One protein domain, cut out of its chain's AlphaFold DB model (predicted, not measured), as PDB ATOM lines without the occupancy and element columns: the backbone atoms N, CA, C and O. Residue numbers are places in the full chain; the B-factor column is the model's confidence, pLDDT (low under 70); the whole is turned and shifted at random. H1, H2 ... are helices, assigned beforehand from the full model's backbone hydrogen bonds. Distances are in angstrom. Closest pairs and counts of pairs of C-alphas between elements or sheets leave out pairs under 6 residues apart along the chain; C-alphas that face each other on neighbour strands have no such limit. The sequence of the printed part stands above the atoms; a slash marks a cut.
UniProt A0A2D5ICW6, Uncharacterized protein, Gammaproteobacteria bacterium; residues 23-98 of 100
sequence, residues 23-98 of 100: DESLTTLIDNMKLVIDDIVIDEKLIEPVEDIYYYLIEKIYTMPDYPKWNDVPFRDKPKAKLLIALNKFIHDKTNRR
ATOM      1  N   ASP A  23     188.931 194.224 151.854       85.56
ATOM      2  CA  ASP A  23     188.214 194.780 153.008       85.56
ATOM      3  C   ASP A  23     186.882 194.041 153.195       85.56
ATOM      4  O   ASP A  23     185.898 194.274 152.483       85.56
ATOM      5  N   GLU A  24     186.852 193.131 154.170       86.31
ATOM      6  CA  GLU A  24     185.653 192.357 154.505       86.31
ATOM      7  C   GLU A  24     184.482 193.251 154.936       86.31
ATOM      8  O   GLU A  24     183.327 192.919 154.665       86.31
ATOM      9  N   SER A  25     184.748 194.405 155.556       88.19
ATOM     10  CA  SER A  25     183.694 195.327 156.000       88.19
ATOM     11  C   SER A  25     183.041 196.032 154.810       88.19
ATOM     12  O   SER A  25     181.819 196.175 154.775       88.19
ATOM     13  N   LEU A  26     183.827 196.434 153.805       89.62
ATOM     14  CA  LEU A  26     183.291 196.995 152.557       89.62
ATOM     15  C   LEU A  26     182.541 195.949 151.733       89.62
ATOM     16  O   LEU A  26     181.472 196.247 151.205       89.62
ATOM     17  N   THR A  27     183.063 194.725 151.673       89.25
ATOM     18  CA  THR A  27     182.387 193.606 150.997       89.25
ATOM     19  C   THR A  27     181.029 193.340 151.647       89.25
ATOM     20  O   THR A  27     180.000 193.329 150.973       89.25
ATOM     21  N   THR A  28     181.001 193.260 152.980       90.62
ATOM     22  CA  THR A  28     179.768 193.071 153.755       90.62
ATOM     23  C   THR A  28     178.775 194.213 153.535       90.62
ATOM     24  O   THR A  28     177.580 193.969 153.383       90.62
ATOM     25  N   LEU A  29     179.242 195.467 153.489       92.31
ATOM     26  CA  LEU A  29     178.393 196.615 153.159       92.31
ATOM     27  C   LEU A  29     177.756 196.456 151.776       92.31
ATOM     28  O   LEU A  29     176.555 196.668 151.645       92.31
ATOM     29  N   ILE A  30     178.530 196.087 150.757       91.69
ATOM     30  CA  ILE A  30     178.018 195.915 149.394       91.69
ATOM     31  C   ILE A  30     176.953 194.821 149.353       91.69
ATOM     32  O   ILE A  30     175.871 195.054 148.819       91.69
ATOM     33  N   ASP A  31     177.212 193.668 149.966       89.75
ATOM     34  CA  ASP A  31     176.250 192.563 150.009       89.75
ATOM     35  C   ASP A  31     174.956 192.951 150.725       89.75
ATOM     36  O   ASP A  31     173.856 192.665 150.255       89.75
ATOM     37  N   ASN A  32     175.076 193.699 151.816       90.44
ATOM     38  CA  ASN A  32     173.943 194.278 152.520       90.44
ATOM     39  C   ASN A  32     173.156 195.278 151.673       90.44
ATOM     40  O   ASN A  32     171.926 195.295 151.711       90.44
ATOM     41  N   MET A  33     173.849 196.109 150.897       91.00
ATOM     42  CA  MET A  33     173.207 197.076 150.017       91.00
ATOM     43  C   MET A  33     172.496 196.402 148.843       91.00
ATOM     44  O   MET A  33     171.490 196.946 148.400       91.00
ATOM     45  N   LYS A  34     172.920 195.213 148.388       89.88
ATOM     46  CA  LYS A  34     172.202 194.436 147.353       89.88
ATOM     47  C   LYS A  34     170.829 193.949 147.810       89.88
ATOM     48  O   LYS A  34     169.959 193.689 146.989       89.88
ATOM     49  N   LEU A  35     170.599 193.860 149.122       87.31
ATOM     50  CA  LEU A  35     169.265 193.579 149.669       87.31
ATOM     51  C   LEU A  35     168.303 194.766 149.494       87.31
ATOM     52  O   LEU A  35     167.095 194.616 149.657       87.31
ATOM     53  N   VAL A  36     168.841 195.954 149.199       88.44
ATOM     54  CA  VAL A  36     168.108 197.223 149.139       88.44
ATOM     55  C   VAL A  36     168.103 197.820 147.728       88.44
ATOM     56  O   VAL A  36     167.097 198.394 147.308       88.44
ATOM     57  N   ILE A  37     169.222 197.717 147.013       90.38
ATOM     58  CA  ILE A  37     169.471 198.267 145.680       90.38
ATOM     59  C   ILE A  37     169.686 197.092 144.731       90.38
ATOM     60  O   ILE A  37     170.580 196.286 144.957       90.38
ATOM     61  N   ASP A  38     168.882 197.021 143.671       81.88
ATOM     62  CA  ASP A  38     168.885 195.869 142.766       81.88
ATOM     63  C   ASP A  38     170.177 195.793 141.927       81.88
ATOM     64  O   ASP A  38     170.795 194.737 141.853       81.88
ATOM     65  N   ASP A  39     170.630 196.929 141.380       86.56
ATOM     66  CA  ASP A  39     171.849 197.025 140.567       86.56
ATOM     67  C   ASP A  39     172.843 198.007 141.195       86.56
ATOM     68  O   ASP A  39     172.700 199.232 141.099       86.56
ATOM     69  N   ILE A  40     173.872 197.470 141.854       92.00
ATOM     70  CA  ILE A  40     174.972 198.277 142.383       92.00
ATOM     71  C   ILE A  40     176.035 198.452 141.302       92.00
ATOM     72  O   ILE A  40     176.658 197.489 140.861       92.00
ATOM     73  N   VAL A  41     176.286 199.708 140.947       92.62
ATOM     74  CA  VAL A  41     177.398 200.134 140.093       92.62
ATOM     75  C   VAL A  41     178.292 201.074 140.892       92.62
ATOM     76  O   VAL A  41     177.795 201.995 141.545       92.62
ATOM     77  N   ILE A  42     179.603 200.830 140.842       92.94
ATOM     78  CA  ILE A  42     180.613 201.703 141.441       92.94
ATOM     79  C   ILE A  42     181.241 202.543 140.325       92.94
ATOM     80  O   ILE A  42     181.945 202.013 139.474       92.94
ATOM     81  N   ASP A  43     180.929 203.836 140.309       91.25
ATOM     82  CA  ASP A  43     181.434 204.835 139.369       91.25
ATOM     83  C   ASP A  43     181.454 206.211 140.057       91.25
ATOM     84  O   ASP A  43     180.422 206.743 140.478       91.25
ATOM     85  N   GLU A  44     182.639 206.815 140.148       87.75
ATOM     86  CA  GLU A  44     182.848 208.141 140.739       87.75
ATOM     87  C   GLU A  44     182.010 209.242 140.068       87.75
ATOM     88  O   GLU A  44     181.649 210.228 140.711       87.75
ATOM     89  N   LYS A  45     181.634 209.067 138.795       91.38
ATOM     90  CA  LYS A  45     180.811 210.028 138.042       91.38
ATOM     91  C   LYS A  45     179.370 210.085 138.532       91.38
ATOM     92  O   LYS A  45     178.673 211.050 138.229       91.38
ATOM     93  N   LEU A  46     178.922 209.070 139.270       91.12
ATOM     94  CA  LEU A  46     177.606 209.046 139.904       91.12
ATOM     95  C   LEU A  46     177.574 209.859 141.204       91.12
ATOM     96  O   LEU A  46     176.502 210.036 141.776       91.12
ATOM     97  N   ILE A  47     178.716 210.340 141.705       92.81
ATOM     98  CA  ILE A  47     178.774 211.082 142.965       92.81
ATOM     99  C   ILE A  47     178.210 212.493 142.762       92.81
ATOM    100  O   ILE A  47     178.861 213.379 142.213       92.81
ATOM    101  N   GLU A  48     177.007 212.714 143.285       94.12
ATOM    102  CA  GLU A  48     176.350 214.017 143.361       94.12
ATOM    103  C   GLU A  48     175.859 214.313 144.792       94.12
ATOM    104  O   GLU A  48     175.706 213.397 145.605       94.12
ATOM    105  N   PRO A  49     175.615 215.586 145.154       94.75
ATOM    106  CA  PRO A  49     175.071 215.912 146.466       94.75
ATOM    107  C   PRO A  49     173.667 215.323 146.670       94.75
ATOM    108  O   PRO A  49     172.714 215.704 145.992       94.75
ATOM    109  N   VAL A  50     173.527 214.449 147.665       96.94
ATOM    110  CA  VAL A  50     172.235 213.978 148.195       96.94
ATOM    111  C   VAL A  50     172.051 214.416 149.648       96.94
ATOM    112  O   VAL A  50     172.988 214.892 150.286       96.94
ATOM    113  N   GLU A  51     170.834 214.288 150.178       97.38
ATOM    114  CA  GLU A  51     170.531 214.652 151.563       97.38
ATOM    115  C   GLU A  51     171.324 213.803 152.572       97.38
ATOM    116  O   GLU A  51     171.460 212.591 152.403       97.38
ATOM    117  N   ASP A  52     171.754 214.423 153.675       96.75
ATOM    118  CA  ASP A  52     172.630 213.810 154.690       96.75
ATOM    119  C   ASP A  52     172.123 212.480 155.255       96.75
ATOM    120  O   ASP A  52     172.908 211.613 155.640       96.75
ATOM    121  N   ILE A  53     170.802 212.291 155.266       95.19
ATOM    122  CA  ILE A  53     170.182 211.043 155.708       95.19
ATOM    123  C   ILE A  53     170.678 209.834 154.906       95.19
ATOM    124  O   ILE A  53     170.836 208.758 155.474       95.19
ATOM    125  N   TYR A  54     170.967 209.989 153.614       95.56
ATOM    126  CA  TYR A  54     171.443 208.886 152.783       95.56
ATOM    127  C   TYR A  54     172.876 208.497 153.142       95.56
ATOM    128  O   TYR A  54     173.149 207.309 153.287       95.56
ATOM    129  N   TYR A  55     173.764 209.466 153.385       96.44
ATOM    130  CA  TYR A  55     175.118 209.176 153.873       96.44
ATOM    131  C   TYR A  55     175.081 208.506 155.248       96.44
ATOM    132  O   TYR A  55     175.729 207.482 155.453       96.44
ATOM    133  N   TYR A  56     174.253 209.026 156.158       94.38
ATOM    134  CA  TYR A  56     174.052 208.437 157.479       94.38
ATOM    135  C   TYR A  56     173.600 206.974 157.398       94.38
ATOM    136  O   TYR A  56     174.104 206.133 158.140       94.38
ATOM    137  N   LEU A  57     172.668 206.647 156.498       92.69
ATOM    138  CA  LEU A  57     172.194 205.274 156.321       92.69
ATOM    139  C   LEU A  57     173.313 204.339 155.849       92.69
ATOM    140  O   LEU A  57     173.446 203.247 156.399       92.69
ATOM    141  N   ILE A  58     174.148 204.770 154.898       95.00
ATOM    142  CA  ILE A  58     175.306 203.982 154.447       95.00
ATOM    143  C   ILE A  58     176.294 203.752 155.595       95.00
ATOM    144  O   ILE A  58     176.691 202.614 155.844       95.00
ATOM    145  N   GLU A  59     176.631 204.792 156.359       93.50
ATOM    146  CA  GLU A  59     177.504 204.661 157.533       93.50
ATOM    147  C   GLU A  59     176.912 203.725 158.594       93.50
ATOM    148  O   GLU A  59     177.635 202.943 159.226       93.50
ATOM    149  N   LYS A  60     175.592 203.767 158.798       91.56
ATOM    150  CA  LYS A  60     174.909 202.867 159.728       91.56
ATOM    151  C   LYS A  60     174.922 201.426 159.259       91.56
ATOM    152  O   LYS A  60     175.237 200.570 160.074       91.56
ATOM    153  N   ILE A  61     174.671 201.151 157.986       90.62
ATOM    154  CA  ILE A  61     174.743 199.785 157.447       90.62
ATOM    155  C   ILE A  61     176.182 199.257 157.508       90.62
ATOM    156  O   ILE A  61     176.395 198.100 157.858       90.62
ATOM    157  N   TYR A  62     177.178 200.109 157.249       92.56
ATOM    158  CA  TYR A  62     178.591 199.749 157.368       92.56
ATOM    159  C   TYR A  62     178.994 199.405 158.813       92.56
ATOM    160  O   TYR A  62     179.719 198.445 159.048       92.56
ATOM    161  N   THR A  63     178.523 200.181 159.796       91.50
ATOM    162  CA  THR A  63     178.857 199.971 161.220       91.50
ATOM    163  C   THR A  63     177.968 198.940 161.918       91.50
ATOM    164  O   THR A  63     178.358 198.396 162.950       91.50
ATOM    165  N   MET A  64     176.782 198.662 161.372       88.75
ATOM    166  CA  MET A  64     175.802 197.696 161.869       88.75
ATOM    167  C   MET A  64     175.300 196.826 160.702       88.75
ATOM    168  O   MET A  64     174.214 197.075 160.176       88.75
ATOM    169  N   PRO A  65     176.051 195.781 160.308       80.12
ATOM    170  CA  PRO A  65     175.755 194.976 159.120       80.12
ATOM    171  C   PRO A  65     174.383 194.299 159.113       80.12
ATOM    172  O   PRO A  65     173.851 193.999 158.053       80.12
ATOM    173  N   ASP A  66     173.773 194.060 160.272       78.88
ATOM    174  CA  ASP A  66     172.435 193.475 160.311       78.88
ATOM    175  C   ASP A  66     171.323 194.488 160.017       78.88
ATOM    176  O   ASP A  66     170.206 194.063 159.751       78.88
ATOM    177  N   TYR A  67     171.595 195.798 159.999       74.00
ATOM    178  CA  TYR A  67     170.594 196.866 159.855       74.00
ATOM    179  C   TYR A  67     169.619 196.709 158.669       74.00
ATOM    180  O   TYR A  67     168.418 196.893 158.883       74.00
ATOM    181  N   PRO A  68     170.047 196.320 157.447       72.56
ATOM    182  CA  PRO A  68     169.121 196.129 156.327       72.56
ATOM    183  C   PRO A  68     168.059 195.058 156.597       72.56
ATOM    184  O   PRO A  68     166.941 195.169 156.103       72.56
ATOM    185  N   LYS A  69     168.380 194.051 157.421       69.50
ATOM    186  CA  LYS A  69     167.473 192.941 157.761       69.50
ATOM    187  C   LYS A  69     166.310 193.367 158.663       69.50
ATOM    188  O   LYS A  69     165.390 192.585 158.855       69.50
ATOM    189  N   TRP A  70     166.356 194.574 159.229       60.97
ATOM    190  CA  TRP A  70     165.311 195.117 160.106       60.97
ATOM    191  C   TRP A  70     164.314 195.997 159.349       60.97
ATOM    192  O   TRP A  70     163.377 196.516 159.958       60.97
ATOM    193  N   ASN A  71     164.517 196.209 158.045       65.00
ATOM    194  CA  ASN A  71     163.678 197.089 157.250       65.00
ATOM    195  C   ASN A  71     162.737 196.294 156.335       65.00
ATOM    196  O   ASN A  71     163.030 196.069 155.164       65.00
ATOM    197  N   ASP A  72     161.566 195.934 156.864       70.31
ATOM    198  CA  ASP A  72     160.487 195.274 156.109       70.31
ATOM    199  C   ASP A  72     159.819 196.196 155.068       70.31
ATOM    200  O   ASP A  72     158.929 195.777 154.324       70.31
ATOM    201  N   VAL A  73     160.212 197.475 155.017       74.94
ATOM    202  CA  VAL A  73     159.640 198.463 154.103       74.94
ATOM    203  C   VAL A  73     160.558 198.637 152.890       74.94
ATOM    204  O   VAL A  73     161.653 199.194 153.021       74.94
ATOM    205  N   PRO A  74     160.116 198.230 151.685       79.19
ATOM    206  CA  PRO A  74     160.924 198.378 150.486       79.19
ATOM    207  C   PRO A  74     161.137 199.858 150.152       79.19
ATOM    208  O   PRO A  74     160.206 200.672 150.164       79.19
ATOM    209  N   PHE A  75     162.374 200.208 149.803       85.56
ATOM    210  CA  PHE A  75     162.684 201.533 149.282       85.56
ATOM    211  C   PHE A  75     162.088 201.709 147.881       85.56
ATOM    212  O   PHE A  75     162.110 200.802 147.055       85.56
ATOM    213  N   ARG A  76     161.574 202.912 147.602       90.56
ATOM    214  CA  ARG A  76     161.168 203.306 146.244       90.56
ATOM    215  C   ARG A  76     162.397 203.625 145.390       90.56
ATOM    216  O   ARG A  76     163.454 203.948 145.930       90.56
ATOM    217  N   ASP A  77     162.218 203.663 144.075       92.75
ATOM    218  CA  ASP A  77     163.304 203.854 143.101       92.75
ATOM    219  C   ASP A  77     164.132 205.124 143.349       92.75
ATOM    220  O   ASP A  77     165.358 205.086 143.368       92.75
ATOM    221  N   LYS A  78     163.475 206.259 143.626       93.56
ATOM    222  CA  LYS A  78     164.179 207.526 143.888       93.56
ATOM    223  C   LYS A  78     165.073 207.462 145.145       93.56
ATOM    224  O   LYS A  78     166.232 207.858 145.056       93.56
ATOM    225  N   PRO A  79     164.594 206.978 146.307       93.25
ATOM    226  CA  PRO A  79     165.463 206.668 147.441       93.25
ATOM    227  C   PRO A  79     166.596 205.679 147.138       93.25
ATOM    228  O   PRO A  79     167.710 205.923 147.592       93.25
ATOM    229  N   LYS A  80     166.346 204.606 146.369       93.94
ATOM    230  CA  LYS A  80     167.393 203.644 145.972       93.94
ATOM    231  C   LYS A  80     168.515 204.327 145.185       93.94
ATOM    232  O   LYS A  80     169.680 204.142 145.516       93.94
ATOM    233  N   ALA A  81     168.171 205.186 144.224       94.81
ATOM    234  CA  ALA A  81     169.154 205.956 143.459       94.81
ATOM    235  C   ALA A  81     170.021 206.852 144.362       94.81
ATOM    236  O   ALA A  81     171.239 206.889 144.224       94.81
ATOM    237  N   LYS A  82     169.417 207.516 145.355       96.31
ATOM    238  CA  LYS A  82     170.161 208.345 146.319       96.31
ATOM    239  C   LYS A  82     171.056 207.535 147.253       96.31
ATOM    240  O   LYS A  82     172.151 207.981 147.580       96.31
ATOM    241  N   LEU A  83     170.618 206.341 147.654       95.62
ATOM    242  CA  LEU A  83     171.463 205.402 148.391       95.62
ATOM    243  C   LEU A  83     172.648 204.932 147.541       95.62
ATOM    244  O   LEU A  83     173.748 204.833 148.071       95.62
ATOM    245  N   LEU A  84     172.456 204.701 146.239       96.44
ATOM    246  CA  LEU A  84     173.543 204.338 145.326       96.44
ATOM    247  C   LEU A  84     174.584 205.460 145.209       96.44
ATOM    248  O   LEU A  84     175.782 205.191 145.265       96.44
ATOM    249  N   ILE A  85     174.139 206.713 145.107       96.88
ATOM    250  CA  ILE A  85     175.024 207.888 145.093       96.88
ATOM    251  C   ILE A  85     175.812 207.988 146.407       96.88
ATOM    252  O   ILE A  85     177.035 208.133 146.400       96.88
ATOM    253  N   ALA A  86     175.127 207.850 147.547       97.00
ATOM    254  CA  ALA A  86     175.759 207.872 148.863       97.00
ATOM    255  C   ALA A  86     176.762 206.722 149.055       97.00
ATOM    256  O   ALA A  86     177.838 206.934 149.616       97.00
ATOM    257  N   LEU A  87     176.438 205.523 148.560       96.38
ATOM    258  CA  LEU A  87     177.324 204.362 148.576       96.38
ATOM    259  C   LEU A  87     178.585 204.623 147.746       96.38
ATOM    260  O   LEU A  87     179.685 204.414 148.247       96.38
ATOM    261  N   ASN A  88     178.436 205.134 146.522       96.00
ATOM    262  CA  ASN A  88     179.557 205.494 145.651       96.00
ATOM    263  C   ASN A  88     180.503 206.486 146.328       96.00
ATOM    264  O   ASN A  88     181.714 206.264 146.370       96.00
ATOM    265  N   LYS A  89     179.940 207.535 146.938       95.62
ATOM    266  CA  LYS A  89     180.723 208.501 147.704       95.62
ATOM    267  C   LYS A  89     181.482 207.836 148.854       95.62
ATOM    268  O   LYS A  89     182.666 208.101 149.032       95.62
ATOM    269  N   PHE A  90     180.812 206.986 149.631       95.31
ATOM    270  CA  PHE A  90     181.422 206.312 150.776       95.31
ATOM    271  C   PHE A  90     182.582 205.400 150.358       95.31
ATOM    272  O   PHE A  90     183.642 205.442 150.981       95.31
ATOM    273  N   ILE A  91     182.397 204.604 149.300       93.38
ATOM    274  CA  ILE A  91     183.430 203.707 148.767       93.38
ATOM    275  C   ILE A  91     184.635 204.523 148.301       93.38
ATOM    276  O   ILE A  91     185.740 204.269 148.769       93.38
ATOM    277  N   HIS A  92     184.410 205.551 147.483       92.06
ATOM    278  CA  HIS A  92     185.471 206.416 146.971       92.06
ATOM    279  C   HIS A  92     186.242 207.139 148.093       92.06
ATOM    280  O   HIS A  92     187.473 207.167 148.096       92.06
ATOM    281  N   ASP A  93     185.544 207.675 149.100       91.75
ATOM    282  CA  ASP A  93     186.190 208.309 150.257       91.75
ATOM    283  C   ASP A  93     187.025 207.300 151.070       91.75
ATOM    284  O   ASP A  93     188.066 207.656 151.627       91.75
ATOM    285  N   LYS A  94     186.583 206.041 151.172       89.00
ATOM    286  CA  LYS A  94     187.298 204.982 151.899       89.00
ATOM    287  C   LYS A  94     188.519 204.468 151.152       89.00
ATOM    288  O   LYS A  94     189.528 204.201 151.802       89.00
ATOM    289  N   THR A  95     188.435 204.329 149.833       84.81
ATOM    290  CA  THR A  95     189.553 203.867 149.006       84.81
ATOM    291  C   THR A  95     190.620 204.951 148.886       84.81
ATOM    292  O   THR A  95     191.785 204.670 149.144       84.81
ATOM    293  N   ASN A  96     190.239 206.212 148.653       79.81
ATOM    294  CA  ASN A  96     191.212 207.297 148.472       79.81
ATOM    295  C   ASN A  96     191.941 207.694 149.765       79.81
ATOM    296  O   ASN A  96     193.096 208.109 149.717       79.81
ATOM    297  N   ARG A  97     191.313 207.537 150.938       62.69
ATOM    298  CA  ARG A  97     191.978 207.778 152.235       62.69
ATOM    299  C   ARG A  97     193.039 206.735 152.596       62.69
ATOM    300  O   ARG A  97     193.745 206.933 153.574       62.69
ATOM    301  N   ARG A  98     193.121 205.604 151.884       53.62
ATOM    302  CA  ARG A  98     194.176 204.594 152.095       53.62
ATOM    303  C   ARG A  98     195.448 204.885 151.293       53.62
ATOM    304  O   ARG A  98     196.480 204.294 151.588       53.62
TER     305      ARG A  98
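AT A GLANCE: This is residues 23 to 98 of the 100 residues of an uncharacterized protein of Gammaproteobacteria bacterium (UniProt A0A2D5ICW6). The longest helix, H4, lies side by side with the shorter H1, the two running opposite ways, and a third helix, H2, crosses steeply over one side of H4 and reaches H1 with its last turn. The long link from H1 to H2 swings past H4 on the side away from H2, and a very short helix, H3, makes a corner at the end of H2. The printed part has 76 residues with four named helices, in the order H1, H2, H3, H4, and no named strand; its class is all helix. It is compact, with a radius of gyration of the C-alphas of 11.5 A, and spans 35 by 26 by 22 A.

HOW THE PARTS SIT: H4, residues 77 to 96, touches H2, residues 52 to 63, at a steep tilt of 62 degrees, and the two run the same way. Their closest C-alphas are those of Tyr 55 and Ala 86, 5.2 A apart; H2 touches H4 with residues 54 to 59 alone, and H4 touches H2 with residues 82 to 90 alone. H1, residues 24 to 34, is close to H4 but not clearly touching, at a shallow tilt of 13 degrees, opposite ways; the closest C-alphas, those of Leu 26 and Ile 91, are 7.7 A apart. H2 touches H1 with residues 61 to 62 alone, at a steep tilt of 55 degrees, opposite ways, and the closest C-alphas are those of Leu 29 and Tyr 62, 5.3 A apart. H3, residues 67 to 70, and H2 only just touch, with 3 pairs of C-alphas within 8 A, and only at the corner by their link; the closest are the C-alphas of Ile 61 and Tyr 67, 5.6 A apart. H3 is close to H1 but not clearly touching, with the C-alphas of Asn 32 and Pro 68 closest at 6.4 A, and H3 is apart from H4. In H1, H2 and H4 every O i to N i+4 pair is within hydrogen-bond range; H3 is too short for such a pair, and its one O i to N i+3 pair is within range.

IN THESE COORDINATES: H4 has 20 residues and runs 28.6 A from C-alpha 77 to C-alpha 96, the latter at (191.212, 207.297, 148.472). H2 has 12 residues and measures 16.5 A, beginning at C-alpha 52 at (172.630, 213.810, 154.690). H1 has 11 residues and measures 15.4 A from C-alpha 24, at (185.653, 192.357, 154.505), to C-alpha 34. H3 has four residues.

THE WHOLE: The C-alphas of Asp 72 and Arg 98 are the two farthest apart, at 35.2 A. The printed part has no cut. The link from H1 to H2 is long, residues 35 to 51, with C-alphas 8 to 15 A from the mean of all C-alphas; H2 to H3 is a tight link and H3 to H4 a short one. The mean pLDDT of the printed part is 88.4, and residues 69 to 71 and 97 to 98 are under 70.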